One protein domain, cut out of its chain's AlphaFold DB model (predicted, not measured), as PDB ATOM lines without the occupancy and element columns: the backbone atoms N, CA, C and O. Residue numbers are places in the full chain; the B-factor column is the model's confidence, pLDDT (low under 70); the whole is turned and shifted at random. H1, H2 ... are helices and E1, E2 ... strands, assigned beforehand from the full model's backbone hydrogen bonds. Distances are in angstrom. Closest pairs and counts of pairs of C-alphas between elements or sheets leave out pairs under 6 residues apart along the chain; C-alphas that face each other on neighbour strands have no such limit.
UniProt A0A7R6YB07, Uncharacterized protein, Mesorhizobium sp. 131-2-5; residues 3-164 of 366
ATOM      1  N   ILE A   3     134.729 127.417 123.639       95.31
ATOM      2  CA  ILE A   3     133.688 126.394 123.826       95.31
ATOM      3  C   ILE A   3     133.665 125.965 125.294       95.31
ATOM      4  O   ILE A   3     134.693 125.569 125.830       95.31
ATOM      5  N   ASN A   4     132.486 126.009 125.911       94.94
ATOM      6  CA  ASN A   4     132.248 125.516 127.271       94.94
ATOM      7  C   ASN A   4     131.528 124.156 127.264       94.94
ATOM      8  O   ASN A   4     131.785 123.275 128.080       94.94
ATOM      9  N   LYS A   5     130.595 123.962 126.327       97.19
ATOM     10  CA  LYS A   5     129.780 122.746 126.256       97.19
ATOM     11  C   LYS A   5     129.328 122.471 124.833       97.19
ATOM     12  O   LYS A   5     129.071 123.401 124.071       97.19
ATOM     13  N   VAL A   6     129.194 121.193 124.506       97.88
ATOM     14  CA  VAL A   6     128.639 120.701 123.246       97.88
ATOM     15  C   VAL A   6     127.299 120.042 123.528       97.88
ATOM     16  O   VAL A   6     127.156 119.302 124.501       97.88
ATOM     17  N   TYR A   7     126.333 120.301 122.659       98.31
ATOM     18  CA  TYR A   7     125.007 119.708 122.686       98.31
ATOM     19  C   TYR A   7     124.813 118.892 121.414       98.31
ATOM     20  O   TYR A   7     125.043 119.392 120.312       98.31
ATOM     21  N   ALA A   8     124.370 117.647 121.540       97.81
ATOM     22  CA  ALA A   8     124.022 116.830 120.384       97.81
ATOM     23  C   ALA A   8     122.737 116.047 120.643       97.81
ATOM     24  O   ALA A   8     122.563 115.451 121.709       97.81
ATOM     25  N   ARG A   9     121.843 116.039 119.655       96.38
ATOM     26  CA  ARG A   9     120.715 115.111 119.586       96.38
ATOM     27  C   ARG A   9     120.401 114.757 118.134       96.38
ATOM     28  O   ARG A   9     120.678 115.524 117.213       96.38
ATOM     29  N   PHE A  10     119.842 113.575 117.937       96.25
ATOM     30  CA  PHE A  10     119.520 112.967 116.652       96.25
ATOM     31  C   PHE A  10     120.714 112.886 115.689       96.25
ATOM     32  O   PHE A  10     120.534 112.863 114.481       96.25
ATOM     33  N   TYR A  11     121.942 112.807 116.201       96.69
ATOM     34  CA  TYR A  11     123.171 112.782 115.416       96.69
ATOM     35  C   TYR A  11     123.936 111.471 115.608       96.69
ATOM     36  O   TYR A  11     124.608 111.271 116.620       96.69
ATOM     37  N   LYS A  12     123.902 110.588 114.609       94.81
ATOM     38  CA  LYS A  12     124.615 109.302 114.592       94.81
ATOM     39  C   LYS A  12     124.368 108.482 115.863       94.81
ATOM     40  O   LYS A  12     123.288 107.932 116.021       94.81
ATOM     41  N   SER A  13     125.354 108.390 116.756       93.69
ATOM     42  CA  SER A  13     125.240 107.676 118.037       93.69
ATOM     43  C   SER A  13     124.575 108.496 119.150       93.69
ATOM     44  O   SER A  13     124.269 107.948 120.200       93.69
ATOM     45  N   PHE A  14     124.372 109.799 118.955       95.06
ATOM     46  CA  PHE A  14     123.729 110.696 119.911       95.06
ATOM     47  C   PHE A  14     122.240 110.820 119.577       95.06
ATOM     48  O   PHE A  14     121.884 111.546 118.653       95.06
ATOM     49  N   ASN A  15     121.361 110.121 120.304       95.06
ATOM     50  CA  ASN A  15     119.911 110.268 120.129       95.06
ATOM     51  C   ASN A  15     119.373 111.462 120.923       95.06
ATOM     52  O   ASN A  15     119.334 112.563 120.412       95.06
ATOM     53  N   TYR A  16     119.004 111.287 122.177       95.50
ATOM     54  CA  TYR A  16     118.729 112.359 123.129       95.50
ATOM     55  C   TYR A  16     118.996 111.785 124.520       95.50
ATOM     56  O   TYR A  16     119.189 110.574 124.667       95.50
ATOM     57  N   ASP A  17     119.054 112.627 125.544       96.00
ATOM     58  CA  ASP A  17     119.359 112.163 126.895       96.00
ATOM     59  C   ASP A  17     118.140 111.469 127.532       96.00
ATOM     60  O   ASP A  17     117.296 112.086 128.188       96.00
ATOM     61  N   HIS A  18     118.034 110.156 127.320       93.75
ATOM     62  CA  HIS A  18     116.976 109.332 127.905       93.75
ATOM     63  C   HIS A  18     117.004 109.343 129.439       93.75
ATOM     64  O   HIS A  18     115.945 109.252 130.060       93.75
ATOM     65  N   HIS A  19     118.184 109.480 130.055       93.88
ATOM     66  CA  HIS A  19     118.306 109.515 131.509       93.88
ATOM     67  C   HIS A  19     117.722 110.806 132.064       93.88
ATOM     68  O   HIS A  19     116.905 110.755 132.982       93.88
ATOM     69  N   ARG A  20     118.068 111.952 131.468       94.88
ATOM     70  CA  ARG A  20     117.480 113.231 131.863       94.88
ATOM     71  C   ARG A  20     115.983 113.274 131.577       94.88
ATOM     72  O   ARG A  20     115.240 113.745 132.427       94.88
ATOM     73  N   LYS A  21     115.524 112.731 130.445       94.00
ATOM     74  CA  LYS A  21     114.087 112.673 130.120       94.00
ATOM     75  C   LYS A  21     113.281 111.838 131.125       94.00
ATOM     76  O   LYS A  21     112.120 112.142 131.367       94.00
ATOM     77  N   ALA A  22     113.878 110.791 131.697       93.75
ATOM     78  CA  ALA A  22     113.235 109.924 132.686       93.75
ATOM     79  C   ALA A  22     113.388 110.414 134.141       93.75
ATOM     80  O   ALA A  22     112.777 109.849 135.050       93.75
ATOM     81  N   HIS A  23     114.223 111.427 134.385       94.44
ATOM     82  CA  HIS A  23     114.491 111.929 135.726       94.44
ATOM     83  C   HIS A  23     113.310 112.765 136.244       94.44
ATOM     84  O   HIS A  23     112.821 113.652 135.551       94.44
ATOM     85  N   ARG A  24     112.870 112.503 137.482       90.69
ATOM     86  CA  ARG A  24     111.629 113.072 138.050       90.69
ATOM     87  C   ARG A  24     111.633 114.597 138.141       90.69
ATOM     88  O   ARG A  24     110.620 115.216 137.851       90.69
ATOM     89  N   ASP A  25     112.777 115.169 138.503       92.69
ATOM     90  CA  ASP A  25     112.926 116.615 138.720       92.69
ATOM     91  C   ASP A  25     113.509 117.346 137.503       92.69
ATOM     92  O   ASP A  25     113.967 118.481 137.608       92.69
ATOM     93  N   ALA A  26     113.609 116.675 136.352       91.31
ATOM     94  CA  ALA A  26     114.222 117.290 135.190       91.31
ATOM     95  C   ALA A  26     113.214 118.165 134.442       91.31
ATOM     96  O   ALA A  26     112.180 117.699 133.971       91.31
ATOM     97  N   GLU A  27     113.564 119.441 134.303       92.25
ATOM     98  CA  GLU A  27     112.733 120.420 133.616       92.25
ATOM     99  C   GLU A  27     113.164 120.597 132.150       92.25
ATOM    100  O   GLU A  27     114.372 120.613 131.843       92.25
ATOM    101  N   PRO A  28     112.192 120.741 131.230       92.62
ATOM    102  CA  PRO A  28     112.467 121.034 129.837       92.62
ATOM    103  C   PRO A  28     112.977 122.463 129.666       92.62
ATOM    104  O   PRO A  28     112.449 123.409 130.247       92.62
ATOM    105  N   ARG A  29     113.988 122.633 128.811       92.25
ATOM    106  CA  ARG A  29     114.453 123.964 128.396       92.25
ATOM    107  C   ARG A  29     113.809 124.373 127.070       92.25
ATOM    108  O   ARG A  29     113.513 123.496 126.260       92.25
ATOM    109  N   PRO A  30     113.652 125.680 126.784       90.25
ATOM    110  CA  PRO A  30     112.968 126.139 125.572       90.25
ATOM    111  C   PRO A  30     113.533 125.547 124.270       90.25
ATOM    112  O   PRO A  30     112.772 125.104 123.417       90.25
ATOM    113  N   TRP A  31     114.859 125.443 124.151       92.81
ATOM    114  CA  TRP A  31     115.537 124.869 122.976       92.81
ATOM    115  C   TRP A  31     115.461 123.335 122.882       92.81
ATOM    116  O   TRP A  31     115.897 122.745 121.891       92.81
ATOM    117  N   GLU A  32     114.946 122.659 123.911       95.12
ATOM    118  CA  GLU A  32     114.810 121.199 123.960       95.12
ATOM    119  C   GLU A  32     113.448 120.712 123.465       95.12
ATOM    120  O   GLU A  32     113.292 119.517 123.195       95.12
ATOM    121  N   MET A  33     112.485 121.614 123.305       94.25
ATOM    122  CA  MET A  33     111.143 121.285 122.846       94.25
ATOM    123  C   MET A  33     111.098 121.149 121.321       94.25
ATOM    124  O   MET A  33     111.725 121.919 120.592       94.25
ATOM    125  N   ILE A  34     110.364 120.150 120.836       90.62
ATOM    126  CA  ILE A  34     109.976 119.999 119.429       90.62
ATOM    127  C   ILE A  34     108.462 119.810 119.415       90.62
ATOM    128  O   ILE A  34     107.961 118.761 119.822       90.62
ATOM    129  N   GLY A  35     107.739 120.846 118.986       88.62
ATOM    130  CA  GLY A  35     106.297 120.920 119.210       88.62
ATOM    131  C   GLY A  35     105.997 120.839 120.707       88.62
ATOM    132  O   GLY A  35     106.577 121.577 121.501       88.62
ATOM    133  N   GLU A  36     105.140 119.899 121.094       90.00
ATOM    134  CA  GLU A  36     104.766 119.652 122.493       90.00
ATOM    135  C   GLU A  36     105.669 118.612 123.184       90.00
ATOM    136  O   GLU A  36     105.582 118.403 124.393       90.00
ATOM    137  N   SER A  37     106.568 117.971 122.432       92.81
ATOM    138  CA  SER A  37     107.406 116.877 122.919       92.81
ATOM    139  C   SER A  37     108.786 117.359 123.360       92.81
ATOM    140  O   SER A  37     109.459 118.131 122.675       92.81
ATOM    141  N   TRP A  38     109.253 116.843 124.498       95.12
ATOM    142  CA  TRP A  38     110.554 117.188 125.068       95.12
ATOM    143  C   TRP A  38     111.652 116.189 124.678       95.12
ATOM    144  O   TRP A  38     111.508 114.977 124.875       95.12
ATOM    145  N   TYR A  39     112.775 116.697 124.163       95.94
ATOM    146  CA  TYR A  39     113.936 115.899 123.761       95.94
ATOM    147  C   TYR A  39     115.243 116.528 124.274       95.94
ATOM    148  O   TYR A  39     115.872 117.309 123.554       95.94
ATOM    149  N   PRO A  40     115.684 116.228 125.507       97.12
ATOM    150  CA  PRO A  40     116.877 116.852 126.077       97.12
ATOM    151  C   PRO A  40     118.138 116.488 125.281       97.12
ATOM    152  O   PRO A  40     118.324 115.344 124.866       97.12
ATOM    153  N   TYR A  41     119.022 117.461 125.064       97.75
ATOM    154  CA  TYR A  41     120.301 117.206 124.399       97.75
ATOM    155  C   TYR A  41     121.205 116.342 125.271       97.75
ATOM    156  O   TYR A  41     121.214 116.481 126.492       97.75
ATOM    157  N   ILE A  42     122.032 115.520 124.627       96.94
ATOM    158  CA  ILE A  42     123.212 114.973 125.288       96.94
ATOM    159  C   ILE A  42     124.215 116.116 125.421       96.94
ATOM    160  O   ILE A  42     124.579 116.761 124.433       96.94
ATOM    161  N   GLU A  43     124.629 116.372 126.656       96.88
ATOM    162  CA  GLU A  43     125.507 117.472 127.032       96.88
ATOM    163  C   GLU A  43     126.918 116.958 127.313       96.88
ATOM    164  O   GLU A  43     127.115 116.124 128.194       96.88
ATOM    165  N   VAL A  44     127.913 117.488 126.601       96.81
ATOM    166  CA  VAL A  44     129.324 117.159 126.834       96.81
ATOM    167  C   VAL A  44     130.074 118.423 127.259       96.81
ATOM    168  O   VAL A  44     130.232 119.333 126.439       96.81
ATOM    169  N   PRO A  45     130.517 118.527 128.526       96.44
ATOM    170  CA  PRO A  45     131.328 119.652 128.976       96.44
ATOM    171  C   PRO A  45     132.709 119.618 128.314       96.44
ATOM    172  O   PRO A  45     133.286 118.547 128.120       96.44
ATOM    173  N   ILE A  46     133.235 120.795 127.979       95.62
ATOM    174  CA  ILE A  46     134.546 120.981 127.353       95.62
ATOM    175  C   ILE A  46     135.378 121.888 128.255       95.62
ATOM    176  O   ILE A  46     134.967 122.995 128.596       95.62
ATOM    177  N   ASP A  47     136.561 121.419 128.641       93.62
ATOM    178  CA  ASP A  47     137.535 122.235 129.358       93.62
ATOM    179  C   ASP A  47     138.078 123.339 128.441       93.62
ATOM    180  O   ASP A  47     138.463 123.090 127.295       93.62
ATOM    181  N   ALA A  48     138.153 124.559 128.975       87.69
ATOM    182  CA  ALA A  48     138.548 125.757 128.240       87.69
ATOM    183  C   ALA A  48     140.000 125.736 127.719       87.69
ATOM    184  O   ALA A  48     140.376 126.611 126.935       87.69
ATOM    185  N   ARG A  49     140.836 124.795 128.180       88.50
ATOM    186  CA  ARG A  49     142.225 124.633 127.738       88.50
ATOM    187  C   ARG A  49     142.412 123.350 126.944       88.50
ATOM    188  O   ARG A  49     142.840 123.421 125.796       88.50
ATOM    189  N   ILE A  50     142.163 122.191 127.556       89.38
ATOM    190  CA  ILE A  50     142.435 120.880 126.947       89.38
ATOM    191  C   ILE A  50     141.387 119.867 127.405       89.38
ATOM    192  O   ILE A  50     141.263 119.592 128.593       89.38
ATOM    193  N   THR A  51     140.705 119.244 126.443       91.19
ATOM    194  CA  THR A  51     139.778 118.129 126.683       91.19
ATOM    195  C   THR A  51     140.277 116.871 125.981       91.19
ATOM    196  O   THR A  51     140.491 116.882 124.769       91.19
ATOM    197  N   THR A  52     140.414 115.771 126.722       91.81
ATOM    198  CA  THR A  52     140.772 114.457 126.168       91.81
ATOM    199  C   THR A  52     139.536 113.565 126.120       91.81
ATOM    200  O   THR A  52     138.939 113.275 127.153       91.81
ATOM    201  N   ILE A  53     139.165 113.097 124.926       89.25
ATOM    202  CA  ILE A  53     138.015 112.205 124.722       89.25
ATOM    203  C   ILE A  53     138.523 110.763 124.610       89.25
ATOM    204  O   ILE A  53     139.162 110.397 123.622       89.25
ATOM    205  N   VAL A  54     138.216 109.936 125.610       90.19
ATOM    206  CA  VAL A  54     138.628 108.524 125.684       90.19
ATOM    207  C   VAL A  54     137.396 107.624 125.686       90.19
ATOM    208  O   VAL A  54     136.347 107.989 126.206       90.19
ATOM    209  N   GLY A  55     137.510 106.440 125.092       88.25
ATOM    210  CA  GLY A  55     136.422 105.470 125.026       88.25
ATOM    211  C   GLY A  55     136.763 104.305 124.108       88.25
ATOM    212  O   GLY A  55     137.649 104.421 123.255       88.25
ATOM    213  N   ALA A  56     136.036 103.197 124.249       87.75
ATOM    214  CA  ALA A  56     136.195 102.002 123.419       87.75
ATOM    215  C   ALA A  56     135.973 102.292 121.923       87.75
ATOM    216  O   ALA A  56     135.467 103.358 121.546       87.75
ATOM    217  N   ASN A  57     136.340 101.358 121.048       84.50
ATOM    218  CA  ASN A  57     135.954 101.445 119.639       84.50
ATOM    219  C   ASN A  57     134.427 101.589 119.523       84.50
ATOM    220  O   ASN A  57     133.695 101.105 120.380       84.50
ATOM    221  N   GLU A  58     133.968 102.361 118.535       85.69
ATOM    222  CA  GLU A  58     132.536 102.592 118.250       85.69
ATOM    223  C   GLU A  58     131.723 103.331 119.332       85.69
ATOM    224  O   GLU A  58     130.557 103.637 119.122       85.69
ATOM    225  N   SER A  59     132.350 103.778 120.426       87.75
ATOM    226  CA  SER A  59     131.704 104.591 121.479       87.75
ATOM    227  C   SER A  59     131.245 106.001 121.054       87.75
ATOM    228  O   SER A  59     130.766 106.768 121.881       87.75
ATOM    229  N   GLY A  60     131.406 106.386 119.783       90.69
ATOM    230  CA  GLY A  60     130.954 107.689 119.276       90.69
ATOM    231  C   GLY A  60     131.948 108.851 119.419       90.69
ATOM    232  O   GLY A  60     131.586 109.991 119.137       90.69
ATOM    233  N   LYS A  61     133.218 108.604 119.772       93.19
ATOM    234  CA  LYS A  61     134.260 109.657 119.878       93.19
ATOM    235  C   LYS A  61     134.373 110.526 118.618       93.19
ATOM    236  O   LYS A  61     134.301 111.748 118.686       93.19
ATOM    237  N   SER A  62     134.494 109.892 117.449       91.12
ATOM    238  CA  SER A  62     134.574 110.600 116.164       91.12
ATOM    239  C   SER A  62     133.266 111.306 115.807       91.12
ATOM    240  O   SER A  62     133.285 112.307 115.095       91.12
ATOM    241  N   HIS A  63     132.127 110.815 116.310       94.94
ATOM    242  CA  HIS A  63     130.846 111.497 116.148       94.94
ATOM    243  C   HIS A  63     130.829 112.802 116.949       94.94
ATOM    244  O   HIS A  63     130.426 113.819 116.402       94.94
ATOM    245  N   LEU A  64     131.347 112.827 118.181       95.62
ATOM    246  CA  LEU A  64     131.440 114.063 118.963       95.62
ATOM    247  C   LEU A  64     132.297 115.125 118.255       95.62
ATOM    248  O   LEU A  64     131.875 116.271 118.126       95.62
ATOM    249  N   LEU A  65     133.465 114.742 117.730       93.81
ATOM    250  CA  LEU A  65     134.320 115.662 116.965       93.81
ATOM    251  C   LEU A  65     133.618 116.183 115.701       93.81
ATOM    252  O   LEU A  65     133.687 117.373 115.394       93.81
ATOM    253  N   GLY A  66     132.894 115.308 114.996       94.25
ATOM    254  CA  GLY A  66     132.067 115.694 113.854       94.25
ATOM    255  C   GLY A  66     130.940 116.657 114.234       94.25
ATOM    256  O   GLY A  66     130.711 117.629 113.520       94.25
ATOM    257  N   ALA A  67     130.275 116.428 115.368       96.19
ATOM    258  CA  ALA A  67     129.227 117.297 115.891       96.19
ATOM    259  C   ALA A  67     129.760 118.704 116.196       96.19
ATOM    260  O   ALA A  67     129.160 119.682 115.763       96.19
ATOM    261  N   ILE A  68     130.917 118.804 116.862       95.38
ATOM    262  CA  ILE A  68     131.585 120.085 117.141       95.38
ATOM    263  C   ILE A  68     131.888 120.823 115.838       95.38
ATOM    264  O   ILE A  68     131.519 121.985 115.689       95.38
ATOM    265  N   SER A  69     132.521 120.135 114.881       94.56
ATOM    266  CA  SER A  69     132.896 120.734 113.600       94.56
ATOM    267  C   SER A  69     131.689 121.321 112.874       94.56
ATOM    268  O   SER A  69     131.721 122.486 112.494       94.56
ATOM    269  N   LYS A  70     130.614 120.537 112.734       95.38
ATOM    270  CA  LYS A  70     129.402 120.943 112.011       95.38
ATOM    271  C   LYS A  70     128.607 122.011 112.746       95.38
ATOM    272  O   LYS A  70     128.085 122.923 112.115       95.38
ATOM    273  N   ALA A  71     128.524 121.930 114.076       95.38
ATOM    274  CA  ALA A  71     127.851 122.951 114.869       95.38
ATOM    275  C   ALA A  71     128.516 124.321 114.687       95.38
ATOM    276  O   ALA A  71     127.820 125.321 114.556       95.38
ATOM    277  N   ILE A  72     129.849 124.368 114.633       94.12
ATOM    278  CA  ILE A  72     130.599 125.614 114.456       94.12
ATOM    279  C   ILE A  72     130.508 126.106 113.009       94.12
ATOM    280  O   ILE A  72     130.089 127.239 112.786       94.12
ATOM    281  N   SER A  73     130.860 125.263 112.030       91.75
ATOM    282  CA  SER A  73     130.958 125.694 110.629       91.75
ATOM    283  C   SER A  73     129.608 125.887 109.943       91.75
ATOM    284  O   SER A  73     129.509 126.700 109.034       91.75
ATOM    285  N   GLY A  74     128.574 125.140 110.343       91.12
ATOM    286  CA  GLY A  74     127.323 125.061 109.584       91.12
ATOM    287  C   GLY A  74     127.425 124.237 108.296       91.12
ATOM    288  O   GLY A  74     126.454 124.141 107.551       91.12
ATOM    289  N   GLU A  75     128.578 123.624 108.036       90.94
ATOM    290  CA  GLU A  75     128.881 122.921 106.789       90.94
ATOM    291  C   GLU A  75     128.789 121.395 106.957       90.94
ATOM    292  O   GLU A  75     128.701 120.863 108.066       90.94
ATOM    293  N   ASP A  76     128.815 120.674 105.833       91.25
ATOM    294  CA  ASP A  76     128.860 119.209 105.763       91.25
ATOM    295  C   ASP A  76     127.696 118.454 106.426       91.25
ATOM    296  O   ASP A  76     127.806 117.246 106.655       91.25
ATOM    297  N   PHE A  77     126.567 119.099 106.723       92.38
ATOM    298  CA  PHE A  77     125.359 118.391 107.154       92.38
ATOM    299  C   PHE A  77     124.892 117.416 106.063       92.38
ATOM    300  O   PHE A  77     124.742 117.783 104.900       92.38
ATOM    301  N   LYS A  78     124.666 116.153 106.436       91.94
ATOM    302  CA  LYS A  78     124.130 115.113 105.550       91.94
ATOM    303  C   LYS A  78     122.952 114.436 106.233       91.94
ATOM    304  O   LYS A  78     123.020 114.161 107.426       91.94
ATOM    305  N   HIS A  79     121.930 114.039 105.478       88.12
ATOM    306  CA  HIS A  79     120.831 113.236 106.036       88.12
ATOM    307  C   HIS A  79     121.313 111.927 106.678       88.12
ATOM    308  O   HIS A  79     120.748 111.465 107.660       88.12
ATOM    309  N   GLN A  80     122.415 111.357 106.179       89.44
ATOM    310  CA  GLN A  80     123.049 110.165 106.756       89.44
ATOM    311  C   GLN A  80     123.598 110.381 108.175       89.44
ATOM    312  O   GLN A  80     123.916 109.410 108.861       89.44
ATOM    313  N   ASP A  81     123.758 111.632 108.611       92.81
ATOM    314  CA  ASP A  81     124.141 111.942 109.983       92.81
ATOM    315  C   ASP A  81     122.980 111.782 110.969       92.81
ATOM    316  O   ASP A  81     123.231 111.737 112.173       92.81
ATOM    317  N   LEU A  82     121.734 111.707 110.492       93.75
ATOM    318  CA  LEU A  82     120.574 111.527 111.351       93.75
ATOM    319  C   LEU A  82     120.668 110.177 112.078       93.75
ATOM    320  O   LEU A  82     120.985 109.140 111.488       93.75
ATOM    321  N   CYS A  83     120.421 110.190 113.386       92.56
ATOM    322  CA  CYS A  83     120.421 108.980 114.201       92.56
ATOM    323  C   CYS A  83     119.352 108.002 113.692       92.56
ATOM    324  O   CYS A  83     118.172 108.338 113.634       92.56
ATOM    325  N   ARG A  84     119.753 106.764 113.387       89.25
ATOM    326  CA  ARG A  84     118.840 105.708 112.903       89.25
ATOM    327  C   ARG A  84     117.764 105.313 113.916       89.25
ATOM    328  O   ARG A  84     116.779 104.696 113.540       89.25
ATOM    329  N   TYR A  85     117.984 105.632 115.188       87.31
ATOM    330  CA  TYR A  85     117.081 105.319 116.295       87.31
ATOM    331  C   TYR A  85     116.244 106.527 116.737       87.31
ATOM    332  O   TYR A  85     115.629 106.473 117.800       87.31
ATOM    333  N   CYS A  86     116.262 107.638 115.991       86.88
ATOM    334  CA  CYS A  86     115.404 108.773 116.315       86.88
ATOM    335  C   CYS A  86     113.998 108.601 115.738       86.88
ATOM    336  O   CYS A  86     113.829 108.054 114.649       86.88
ATOM    337  N   ASP A  87     113.010 109.146 116.446       84.31
ATOM    338  CA  ASP A  87     111.590 109.093 116.064       84.31
ATOM    339  C   ASP A  87     111.316 109.771 114.705       84.31
ATOM    340  O   ASP A  87     110.316 109.495 114.048       84.31
ATOM    341  N   PHE A  88     112.223 110.649 114.269       86.00
ATOM    342  CA  PHE A  88     112.113 111.438 113.042       86.00
ATOM    343  C   PHE A  88     112.808 110.794 111.834       86.00
ATOM    344  O   PHE A  88     112.782 111.359 110.739       86.00
ATOM    345  N   PHE A  89     113.438 109.626 112.003       84.25
ATOM    346  CA  PHE A  89     114.065 108.894 110.906       84.25
ATOM    347  C   PHE A  89     112.991 108.157 110.097       84.25
ATOM    348  O   PHE A  89     112.623 107.025 110.408       84.25
ATOM    349  N   ASN A  90     112.468 108.796 109.052       80.25
ATOM    350  CA  ASN A  90     111.475 108.186 108.172       80.25
ATOM    351  C   ASN A  90     111.681 108.592 106.700       80.25
ATOM    352  O   ASN A  90     112.519 109.432 106.380       80.25
ATOM    353  N   VAL A  91     110.929 107.946 105.807       78.94
ATOM    354  CA  VAL A  91     110.970 108.166 104.348       78.94
ATOM    355  C   VAL A  91     109.765 108.966 103.843       78.94
ATOM    356  O   VAL A  91     109.490 108.986 102.641       78.94
ATOM    357  N   GLU A  92     109.003 109.581 104.751       79.62
ATOM    358  CA  GLU A  92     107.800 110.319 104.391       79.62
ATOM    359  C   GLU A  92     108.160 111.552 103.563       79.62
ATOM    360  O   GLU A  92     109.104 112.295 103.845       79.62
ATOM    361  N   ARG A  93     107.393 111.774 102.494       72.00
ATOM    362  CA  ARG A  93     107.630 112.892 101.586       72.00
ATOM    363  C   ARG A  93     107.453 114.211 102.339       72.00
ATOM    364  O   ARG A  93     106.371 114.487 102.842       72.00
ATOM    365  N   GLY A  94     108.493 115.041 102.335       72.00
ATOM    366  CA  GLY A  94     108.492 116.335 103.021       72.00
ATOM    367  C   GLY A  94     109.028 116.292 104.453       72.00
ATOM    368  O   GLY A  94     109.131 117.348 105.069       72.00
ATOM    369  N   ASN A  95     109.416 115.120 104.968       73.31
ATOM    370  CA  ASN A  95     110.157 115.043 106.221       73.31
ATOM    371  C   ASN A  95     111.633 115.402 105.988       73.31
ATOM    372  O   ASN A  95     112.467 114.548 105.690       73.31
ATOM    373  N   ASP A  96     111.939 116.692 106.103       79.00
ATOM    374  CA  ASP A  96     113.292 117.242 106.008       79.00
ATOM    375  C   ASP A  96     113.881 117.464 107.413       79.00
ATOM    376  O   ASP A  96     114.153 118.586 107.842       79.00
ATOM    377  N   PHE A  97     113.982 116.377 108.187       90.12
ATOM    378  CA  PHE A  97     114.492 116.431 109.557       90.12
ATOM    379  C   PHE A  97     116.014 116.252 109.592       90.12
ATOM    380  O   PHE A  97     116.576 115.308 109.029       90.12
ATOM    381  N   TRP A  98     116.686 117.150 110.309       93.81
ATOM    382  CA  TRP A  98     118.142 117.189 110.429       93.81
ATOM    383  C   TRP A  98     118.598 116.806 111.841       93.81
ATOM    384  O   TRP A  98     117.830 116.915 112.791       93.81
ATOM    385  N   PRO A  99     119.856 116.372 112.032       95.31
ATOM    386  CA  PRO A  99     120.445 116.315 113.365       95.31
ATOM    387  C   PRO A  99     120.495 117.711 114.001       95.31
ATOM    388  O   PRO A  99     120.780 118.703 113.326       95.31
ATOM    389  N   HIS A 100     120.280 117.783 115.315       96.69
ATOM    390  CA  HIS A 100     120.358 119.037 116.061       96.69
ATOM    391  C   HIS A 100     121.664 119.079 116.849       96.69
ATOM    392  O   HIS A 100     121.917 118.243 117.723       96.69
ATOM    393  N   LEU A 101     122.484 120.080 116.561       98.12
ATOM    394  CA  LEU A 101     123.817 120.232 117.126       98.12
ATOM    395  C   LEU A 101     123.966 121.625 117.721       98.12
ATOM    396  O   LEU A 101     123.533 122.598 117.114       98.12
ATOM    397  N   GLY A 102     124.601 121.748 118.880       97.38
ATOM    398  CA  GLY A 102     124.766 123.039 119.526       97.38
ATOM    399  C   GLY A 102     126.054 123.200 120.311       97.38
ATOM    400  O   GLY A 102     126.732 122.232 120.653       97.38
ATOM    401  N   ILE A 103     126.385 124.455 120.593       97.56
ATOM    402  CA  ILE A 103     127.585 124.879 121.309       97.56
ATOM    403  C   ILE A 103     127.198 125.951 122.326       97.56
ATOM    404  O   ILE A 103     126.487 126.901 121.997       97.56
ATOM    405  N   ALA A 104     127.690 125.814 123.555       96.94
ATOM    406  CA  ALA A 104     127.763 126.916 124.503       96.94
ATOM    407  C   ALA A 104     129.102 127.631 124.340       96.94
ATOM    408  O   ALA A 104     130.162 127.034 124.560       96.94
ATOM    409  N   TRP A 105     129.035 128.914 124.016       96.31
ATOM    410  CA  TRP A 105     130.182 129.803 123.961       96.31
ATOM    411  C   TRP A 105     130.325 130.582 125.264       96.31
ATOM    412  O   TRP A 105     129.344 130.939 125.913       96.31
ATOM    413  N   SER A 106     131.570 130.852 125.628       94.50
ATOM    414  CA  SER A 106     131.984 131.623 126.801       94.50
ATOM    415  C   SER A 106     133.158 132.530 126.432       94.50
ATOM    416  O   SER A 106     133.688 132.431 125.318       94.50
ATOM    417  N   ASP A 107     133.571 133.397 127.356       94.38
ATOM    418  CA  ASP A 107     134.671 134.347 127.165       94.38
ATOM    419  C   ASP A 107     134.502 135.175 125.876       94.38
ATOM    420  O   ASP A 107     135.439 135.294 125.075       94.38
ATOM    421  N   VAL A 108     133.282 135.663 125.623       94.75
ATOM    422  CA  VAL A 108     132.997 136.557 124.492       94.75
ATOM    423  C   VAL A 108     133.456 137.970 124.847       94.75
ATOM    424  O   VAL A 108     133.071 138.519 125.877       94.75
ATOM    425  N   THR A 109     134.308 138.536 124.000       94.81
ATOM    426  CA  THR A 109     134.850 139.895 124.137       94.81
ATOM    427  C   THR A 109     133.921 140.944 123.524       94.81
ATOM    428  O   THR A 109     133.097 140.624 122.673       94.81
ATOM    429  N   GLU A 110     134.075 142.215 123.900       94.12
ATOM    430  CA  GLU A 110     133.259 143.315 123.356       94.12
ATOM    431  C   GLU A 110     133.395 143.473 121.828       94.12
ATOM    432  O   GLU A 110     132.405 143.710 121.140       94.12
ATOM    433  N   ASP A 111     134.595 143.262 121.274       94.50
ATOM    434  CA  ASP A 111     134.824 143.246 119.818       94.50
ATOM    435  C   ASP A 111     134.057 142.098 119.131       94.50
ATOM    436  O   ASP A 111     133.417 142.291 118.096       94.50
ATOM    437  N   GLU A 112     134.055 140.904 119.737       95.44
ATOM    438  CA  GLU A 112     133.275 139.761 119.246       95.44
ATOM    439  C   GLU A 112     131.764 140.020 119.352       95.44
ATOM    440  O   GLU A 112     131.030 139.658 118.433       95.44
ATOM    441  N   VAL A 113     131.290 140.686 120.413       95.06
ATOM    442  CA  VAL A 113     129.886 141.122 120.534       95.06
ATOM    443  C   VAL A 113     129.514 142.049 119.377       95.06
ATOM    444  O   VAL A 113     128.493 141.825 118.728       95.06
ATOM    445  N   GLY A 114     130.348 143.050 119.071       94.44
ATOM    446  CA  GLY A 114     130.123 143.966 117.947       94.44
ATOM    447  C   GLY A 114     130.014 143.239 116.602       94.44
ATOM    448  O   GLY A 114     129.101 143.507 115.820       94.44
ATOM    449  N   LYS A 115     130.888 142.254 116.365       95.00
ATOM    450  CA  LYS A 115     130.854 141.409 115.160       95.00
ATOM    451  C   LYS A 115     129.601 140.536 115.096       95.00
ATOM    452  O   LYS A 115     128.938 140.522 114.062       95.00
ATOM    453  N   ILE A 116     129.220 139.877 116.191       95.19
ATOM    454  CA  ILE A 116     127.986 139.072 116.246       95.19
ATOM    455  C   ILE A 116     126.759 139.952 115.979       95.19
ATOM    456  O   ILE A 116     125.900 139.570 115.189       95.19
ATOM    457  N   ARG A 117     126.694 141.152 116.569       94.88
ATOM    458  CA  ARG A 117     125.602 142.112 116.337       94.88
ATOM    459  C   ARG A 117     125.536 142.606 114.891       94.88
ATOM    460  O   ARG A 117     124.453 142.918 114.410       94.88
ATOM    461  N   SER A 118     126.668 142.664 114.185       93.69
ATOM    462  CA  SER A 118     126.682 143.016 112.758       93.69
ATOM    463  C   SER A 118     126.057 141.934 111.870       93.69
ATOM    464  O   SER A 118     125.484 142.254 110.833       93.69
ATOM    465  N   GLU A 119     126.117 140.669 112.301       93.50
ATOM    466  CA  GLU A 119     125.456 139.544 111.628       93.50
ATOM    467  C   GLU A 119     124.013 139.338 112.140       93.50
ATOM    468  O   GLU A 119     123.193 138.742 111.443       93.50
ATOM    469  N   ILE A 120     123.686 139.841 113.342       92.44
ATOM    470  CA  ILE A 120     122.398 139.642 114.027       92.44
ATOM    471  C   ILE A 120     121.952 140.922 114.732       92.44
ATOM    472  O   ILE A 120     122.314 141.184 115.881       92.44
ATOM    473  N   ALA A 121     121.086 141.687 114.071       85.88
ATOM    474  CA  ALA A 121     120.600 142.960 114.598       85.88
ATOM    475  C   ALA A 121     119.855 142.832 115.944       85.88
ATOM    476  O   ALA A 121     119.903 143.761 116.749       85.88
ATOM    477  N   GLY A 122     119.187 141.698 116.192       89.38
ATOM    478  CA  GLY A 122     118.416 141.452 117.414       89.38
ATOM    479  C   GLY A 122     119.247 141.070 118.641       89.38
ATOM    480  O   GLY A 122     118.752 141.171 119.759       89.38
ATOM    481  N   ALA A 123     120.526 140.701 118.480       92.25
ATOM    482  CA  ALA A 123     121.360 140.282 119.606       92.25
ATOM    483  C   ALA A 123     121.455 141.381 120.698       92.25
ATOM    484  O   ALA A 123     121.428 142.569 120.369       92.25
ATOM    485  N   PRO A 124     121.613 141.038 121.994       92.62
ATOM    486  CA  PRO A 124     121.732 142.025 123.073       92.62
ATOM    487  C   PRO A 124     122.958 142.937 122.938       92.62
ATOM    488  O   PRO A 124     123.920 142.608 122.241       92.62
ATOM    489  N   GLU A 125     122.942 144.099 123.602       91.31
ATOM    490  CA  GLU A 125     124.049 145.078 123.544       91.31
ATOM    491  C   GLU A 125     125.348 144.550 124.152       91.31
ATOM    492  O   GLU A 125     126.431 144.890 123.684       91.31
ATOM    493  N   SER A 126     125.245 143.688 125.164       91.81
ATOM    494  CA  SER A 126     126.388 143.031 125.789       91.81
ATOM    495  C   SER A 126     126.024 141.621 126.247       91.81
ATOM    496  O   SER A 126     124.903 141.358 126.684       91.81
ATOM    497  N   PHE A 127     126.978 140.699 126.126       93.44
ATOM    498  CA  PHE A 127     126.894 139.341 126.661       93.44
ATOM    499  C   PHE A 127     128.297 138.725 126.738       93.44
ATOM    500  O   PHE A 127     129.156 139.012 125.912       93.44
ATOM    501  N   GLN A 128     128.521 137.849 127.720       93.00
ATOM    502  CA  GLN A 128     129.795 137.123 127.893       93.00
ATOM    503  C   GLN A 128     129.720 135.663 127.419       93.00
ATOM    504  O   GLN A 128     130.738 134.980 127.294       93.00
ATOM    505  N   SER A 129     128.506 135.178 127.166       94.25
ATOM    506  CA  SER A 129     128.213 133.808 126.754       94.25
ATOM    507  C   SER A 129     126.915 133.761 125.963       94.25
ATOM    508  O   SER A 129     125.988 134.519 126.252       94.25
ATOM    509  N   PHE A 130     126.818 132.820 125.035       95.69
ATOM    510  CA  PHE A 130     125.586 132.527 124.312       95.69
ATOM    511  C   PHE A 130     125.545 131.048 123.934       95.69
ATOM    512  O   PHE A 130     126.577 130.371 123.881       95.69
ATOM    513  N   LEU A 131     124.345 130.536 123.694       97.00
ATOM    514  CA  LEU A 131     124.128 129.199 123.162       97.00
ATOM    515  C   LEU A 131     123.762 129.310 121.691       97.00
ATOM    516  O   LEU A 131     123.063 130.233 121.283       97.00
ATOM    517  N   MET A 132     124.210 128.340 120.915       96.81
ATOM    518  CA  MET A 132     123.948 128.244 119.491       96.81
ATOM    519  C   MET A 132     123.473 126.831 119.176       96.81
ATOM    520  O   MET A 132     124.144 125.882 119.571       96.81
ATOM    521  N   PHE A 133     122.363 126.686 118.456       97.81
ATOM    522  CA  PHE A 133     121.797 125.401 118.046       97.81
ATOM    523  C   PHE A 133     121.482 125.406 116.551       97.81
ATOM    524  O   PHE A 133     120.573 126.096 116.097       97.81
ATOM    525  N   ARG A 134     122.216 124.601 115.783       96.69
ATOM    526  CA  ARG A 134     121.940 124.316 114.374       96.69
ATOM    527  C   ARG A 134     120.992 123.131 114.270       96.69
ATOM    528  O   ARG A 134     121.296 122.042 114.757       96.69
ATOM    529  N   GLN A 135     119.859 123.347 113.617       94.69
ATOM    530  CA  GLN A 135     118.846 122.330 113.328       94.69
ATOM    531  C   GLN A 135     118.892 122.000 111.831       94.69
ATOM    532  O   GLN A 135     117.903 122.134 111.118       94.69
ATOM    533  N   GLY A 136     120.087 121.650 111.351       92.06
ATOM    534  CA  GLY A 136     120.401 121.526 109.927       92.06
ATOM    535  C   GLY A 136     121.208 122.705 109.367       92.06
ATOM    536  O   GLY A 136     121.641 123.580 110.124       92.06
ATOM    537  N   PRO A 137     121.444 122.716 108.043       91.12
ATOM    538  CA  PRO A 137     122.262 123.738 107.388       91.12
ATOM    539  C   PRO A 137     121.586 125.117 107.371       91.12
ATOM    540  O   PRO A 137     122.259 126.135 107.497       91.12
ATOM    541  N   ASP A 138     120.258 125.149 107.255       94.19
ATOM    542  CA  ASP A 138     119.495 126.368 106.970       94.19
ATOM    543  C   ASP A 138     118.708 126.904 108.176       94.19
ATOM    544  O   ASP A 138     117.936 127.847 108.021       94.19
ATOM    545  N   LYS A 139     118.878 126.329 109.373       95.44
ATOM    546  CA  LYS A 139     118.195 126.790 110.590       95.44
ATOM    547  C   LYS A 139     119.157 126.877 111.764       95.44
ATOM    548  O   LYS A 139     119.743 125.873 112.178       95.44
ATOM    549  N   LEU A 140     119.274 128.074 112.328       96.75
ATOM    550  CA  LEU A 140     120.118 128.354 113.480       96.75
ATOM    551  C   LEU A 140     119.352 129.157 114.529       96.75
ATOM    552  O   LEU A 140     118.795 130.206 114.236       96.75
ATOM    553  N   GLU A 141     119.372 128.678 115.767       96.75
ATOM    554  CA  GLU A 141     118.808 129.383 116.915       96.75
ATOM    555  C   GLU A 141     119.919 129.790 117.878       96.75
ATOM    556  O   GLU A 141     120.803 128.997 118.213       96.75
ATOM    557  N   LEU A 142     119.852 131.027 118.346       96.62
ATOM    558  CA  LEU A 142     120.803 131.609 119.275       96.62
ATOM    559  C   LEU A 142     120.074 132.047 120.532       96.62
ATOM    560  O   LEU A 142     118.996 132.630 120.460       96.62
ATOM    561  N   TYR A 143     120.671 131.757 121.681       96.00
ATOM    562  CA  TYR A 143     120.112 132.089 122.982       96.00
ATOM    563  C   TYR A 143     121.145 132.861 123.789       96.00
ATOM    564  O   TYR A 143     122.217 132.347 124.117       96.00
ATOM    565  N   PHE A 144     120.804 134.091 124.141       94.25
ATOM    566  CA  PHE A 144     121.642 134.975 124.937       94.25
ATOM    567  C   PHE A 144     121.096 135.027 126.357       94.25
ATOM    568  O   PHE A 144     119.912 135.295 126.564       94.25
ATOM    569  N   SER A 145     121.951 134.745 127.339       85.25
ATOM    570  CA  SER A 145     121.556 134.838 128.743       85.25
ATOM    571  C   SER A 145     121.359 136.303 129.118       85.25
ATOM    572  O   SER A 145     122.263 137.115 128.918       85.25
ATOM    573  N   THR A 146     120.199 136.644 129.670       73.88
ATOM    574  CA  THR A 146     119.969 137.966 130.268       73.88
ATOM    575  C   THR A 146     120.272 137.933 131.767       73.88
ATOM    576  O   THR A 146     120.279 136.872 132.393       73.88
ATOM    577  N   SER A 147     120.471 139.102 132.380       67.75
ATOM    578  CA  SER A 147     120.695 139.247 133.830       67.75
ATOM    579  C   SER A 147     119.561 138.683 134.700       67.75
ATOM    580  O   SER A 147     119.762 138.431 135.884       67.75
ATOM    581  N   THR A 148     118.383 138.458 134.115       63.72
ATOM    582  CA  THR A 148     117.194 137.913 134.784       63.72
ATOM    583  C   THR A 148     117.093 136.385 134.719       63.72
ATOM    584  O   THR A 148     116.152 135.812 135.255       63.72
ATOM    585  N   GLY A 149     118.033 135.711 134.042       69.69
ATOM    586  CA  GLY A 149     117.974 134.267 133.783       69.69
ATOM    587  C   GLY A 149     117.042 133.873 132.631       69.69
ATOM    588  O   GLY A 149     117.000 132.707 132.246       69.69
ATOM    589  N   ILE A 150     116.330 134.836 132.036       76.94
ATOM    590  CA  ILE A 150     115.562 134.643 130.803       76.94
ATOM    591  C   ILE A 150     116.533 134.629 129.619       76.94
ATOM    592  O   ILE A 150     117.489 135.408 129.581       76.94
ATOM    593  N   PHE A 151     116.281 133.772 128.633       85.69
ATOM    594  CA  PHE A 151     117.049 133.762 127.393       85.69
ATOM    595  C   PHE A 151     116.375 134.629 126.336       85.69
ATOM    596  O   PHE A 151     115.201 134.439 126.023       85.69
ATOM    597  N   HIS A 152     117.137 135.548 125.755       91.06
ATOM    598  CA  HIS A 152     116.740 136.231 124.534       91.06
ATOM    599  C   HIS A 152     117.070 135.326 123.338       91.06
ATOM    600  O   HIS A 152     118.215 134.887 123.208       91.06
ATOM    601  N   ARG A 153     116.063 134.999 122.519       94.50
ATOM    602  CA  ARG A 153     116.181 134.072 121.385       94.50
ATOM    603  C   ARG A 153     116.190 134.838 120.070       94.50
ATOM    604  O   ARG A 153     115.261 135.590 119.811       94.50
ATOM    605  N   GLU A 154     117.158 134.519 119.224       96.00
ATOM    606  CA  GLU A 154     117.226 134.956 117.829       96.00
ATOM    607  C   GLU A 154     117.232 133.733 116.907       96.00
ATOM    608  O   GLU A 154     117.895 132.730 117.191       96.00
ATOM    609  N   GLU A 155     116.476 133.795 115.814       96.19
ATOM    610  CA  GLU A 155     116.388 132.723 114.820       96.19
ATOM    611  C   GLU A 155     116.876 133.223 113.462       96.19
ATOM    612  O   GLU A 155     116.399 134.227 112.938       96.19
ATOM    613  N   LEU A 156     117.822 132.486 112.882       96.19
ATOM    614  CA  LEU A 156     118.333 132.711 111.540       96.19
ATOM    615  C   LEU A 156     117.906 131.559 110.636       96.19
ATOM    616  O   LEU A 156     117.989 130.386 111.015       96.19
ATOM    617  N   LEU A 157     117.500 131.906 109.414       95.81
ATOM    618  CA  LEU A 157     117.041 130.964 108.397       95.81
ATOM    619  C   LEU A 157     117.809 131.142 107.079       95.81
ATOM    620  O   LEU A 157     118.281 132.234 106.750       95.81
ATOM    621  N   GLY A 158     117.921 130.062 106.308       94.19
ATOM    622  CA  GLY A 158     118.504 130.051 104.968       94.19
ATOM    623  C   GLY A 158     119.950 130.552 104.934       94.19
ATOM    624  O   GLY A 158     120.803 130.101 105.695       94.19
ATOM    625  N   ALA A 159     120.236 131.504 104.040       93.62
ATOM    626  CA  ALA A 159     121.586 132.040 103.855       93.62
ATOM    627  C   ALA A 159     122.167 132.656 105.138       93.62
ATOM    628  O   ALA A 159     123.322 132.394 105.453       93.62
ATOM    629  N   ALA A 160     121.360 133.374 105.929       93.69
ATOM    630  CA  ALA A 160     121.820 133.958 107.188       93.69
ATOM    631  C   ALA A 160     122.291 132.882 108.181       93.69
ATOM    632  O   ALA A 160     123.328 133.040 108.815       93.69
ATOM    633  N   ALA A 161     121.581 131.750 108.265       94.62
ATOM    634  CA  ALA A 161     121.996 130.625 109.101       94.62
ATOM    635  C   ALA A 161     123.299 129.981 108.600       94.62
ATOM    636  O   ALA A 161     124.182 129.671 109.405       94.62
ATOM    637  N   ARG A 162     123.429 129.792 107.281       92.44
ATOM    638  CA  ARG A 162     124.615 129.184 106.651       92.44
ATOM    639  C   ARG A 162     125.865 130.047 106.760       92.44
ATOM    640  O   ARG A 162     126.966 129.513 106.872       92.44
ATOM    641  N   ASP A 163     125.702 131.361 106.688       92.88
ATOM    642  CA  ASP A 163     126.819 132.300 106.663       92.88
ATOM    643  C   ASP A 163     127.214 132.798 108.056       92.88
ATOM    644  O   ASP A 163     128.361 133.218 108.237       92.88
ATOM    645  N   PHE A 164     126.317 132.673 109.043       94.19
ATOM    646  CA  PHE A 164     126.593 133.071 110.418       94.19
ATOM    647  C   PHE A 164     127.874 132.434 110.952       94.19
ATOM    648  O   PHE A 164     128.052 131.208 110.935       94.19
TER     649      PHE A 164
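Overview. This is residues 3 to 164 of the 366 residues of an uncharacterized protein of Mesorhizobium sp. 131-2-5 (UniProt A0A7R6YB07). One twisted sheet of six antiparallel strands makes the core, with the longest helix, H2, crossing one face over E1 and E3 and the small helix H4 on the same face near E5. H1 and H3 lie off the sheet, and long loops run round it; residues 90 to 95 stick out. The printed part has 162 residues, with under half in named elements, which follow as E1 H1 E2 H2 E3 H3 E4 E5 E6 H4; the class is mixed, helices and strands. The sheet's order is E2 E1 E3 E4 E5 E6. The whole is compact, with a radius of gyration of the C-alphas of 16.0 A and spans of 41 by 39 by 34 A.

Arrangement. Edge strand E2, residues 42 to 45, is the antiparallel neighbour of E1, residues 3 to 9, with N 6 and O 44 2.9 A apart, within hydrogen-bond range. E1 is the antiparallel neighbour of E3, residues 100 to 106, with N 7 and O 102 at 2.8 A. E3 pairs antiparallel with E4, residues 130 to 135, with N 134 and O 101 at 2.7 A. E4, E5, residues 139 to 145, and E6, residues 151 to 157, form a meander, each strand the antiparallel neighbour of the one before, in two hairpins; N 131 and O 143 are 2.8 A apart, and N 142 and O 154 2.8 A. H2, residues 61 to 73, is on the sheet at a height over the sheet of 8.8 A, making two layers, a helix on one face of a sheet. It runs across the strands, at 73 degrees to E1 on the local plane; its closest C-alphas to E3 are those of Ala 71 and Leu 101, 5.4 A. E2, H2 and E3 form a split strand-helix-strand unit, with E1 between the two strands, and its crossover is right-handed. H4, residues 159 to 163, is on the same face at a height of 6.4 A; the closest C-alphas of H4 and E5 are those of Ala 161 and Leu 140, 5.3 A. H1, residues 18 to 22, and H3, residues 110 to 119, are not on the sheet. In H1, H2, H3 and H4 every O i to N i+4 pair is within hydrogen-bond range.

Along the chain. E1 begins at C-alpha 3 (133.688, 126.394, 123.826) and is 17.7 A long. H2 measures 18.8 A, E3 20.2 A, H3 14.6 A, E4 16.4 A, E5 20.1 A and E6 19.2 A. H4 ends at C-alpha 163 (126.819, 132.300, 106.663).

Size, cuts and confidence. The C-alphas farthest apart are those of Glu 92 and Glu 110, 45.8 A. The printed part has no cut. The long links are H1 to E2, E2 to H2 and H2 to E3. Confidence is under 70 at residues 147 to 149.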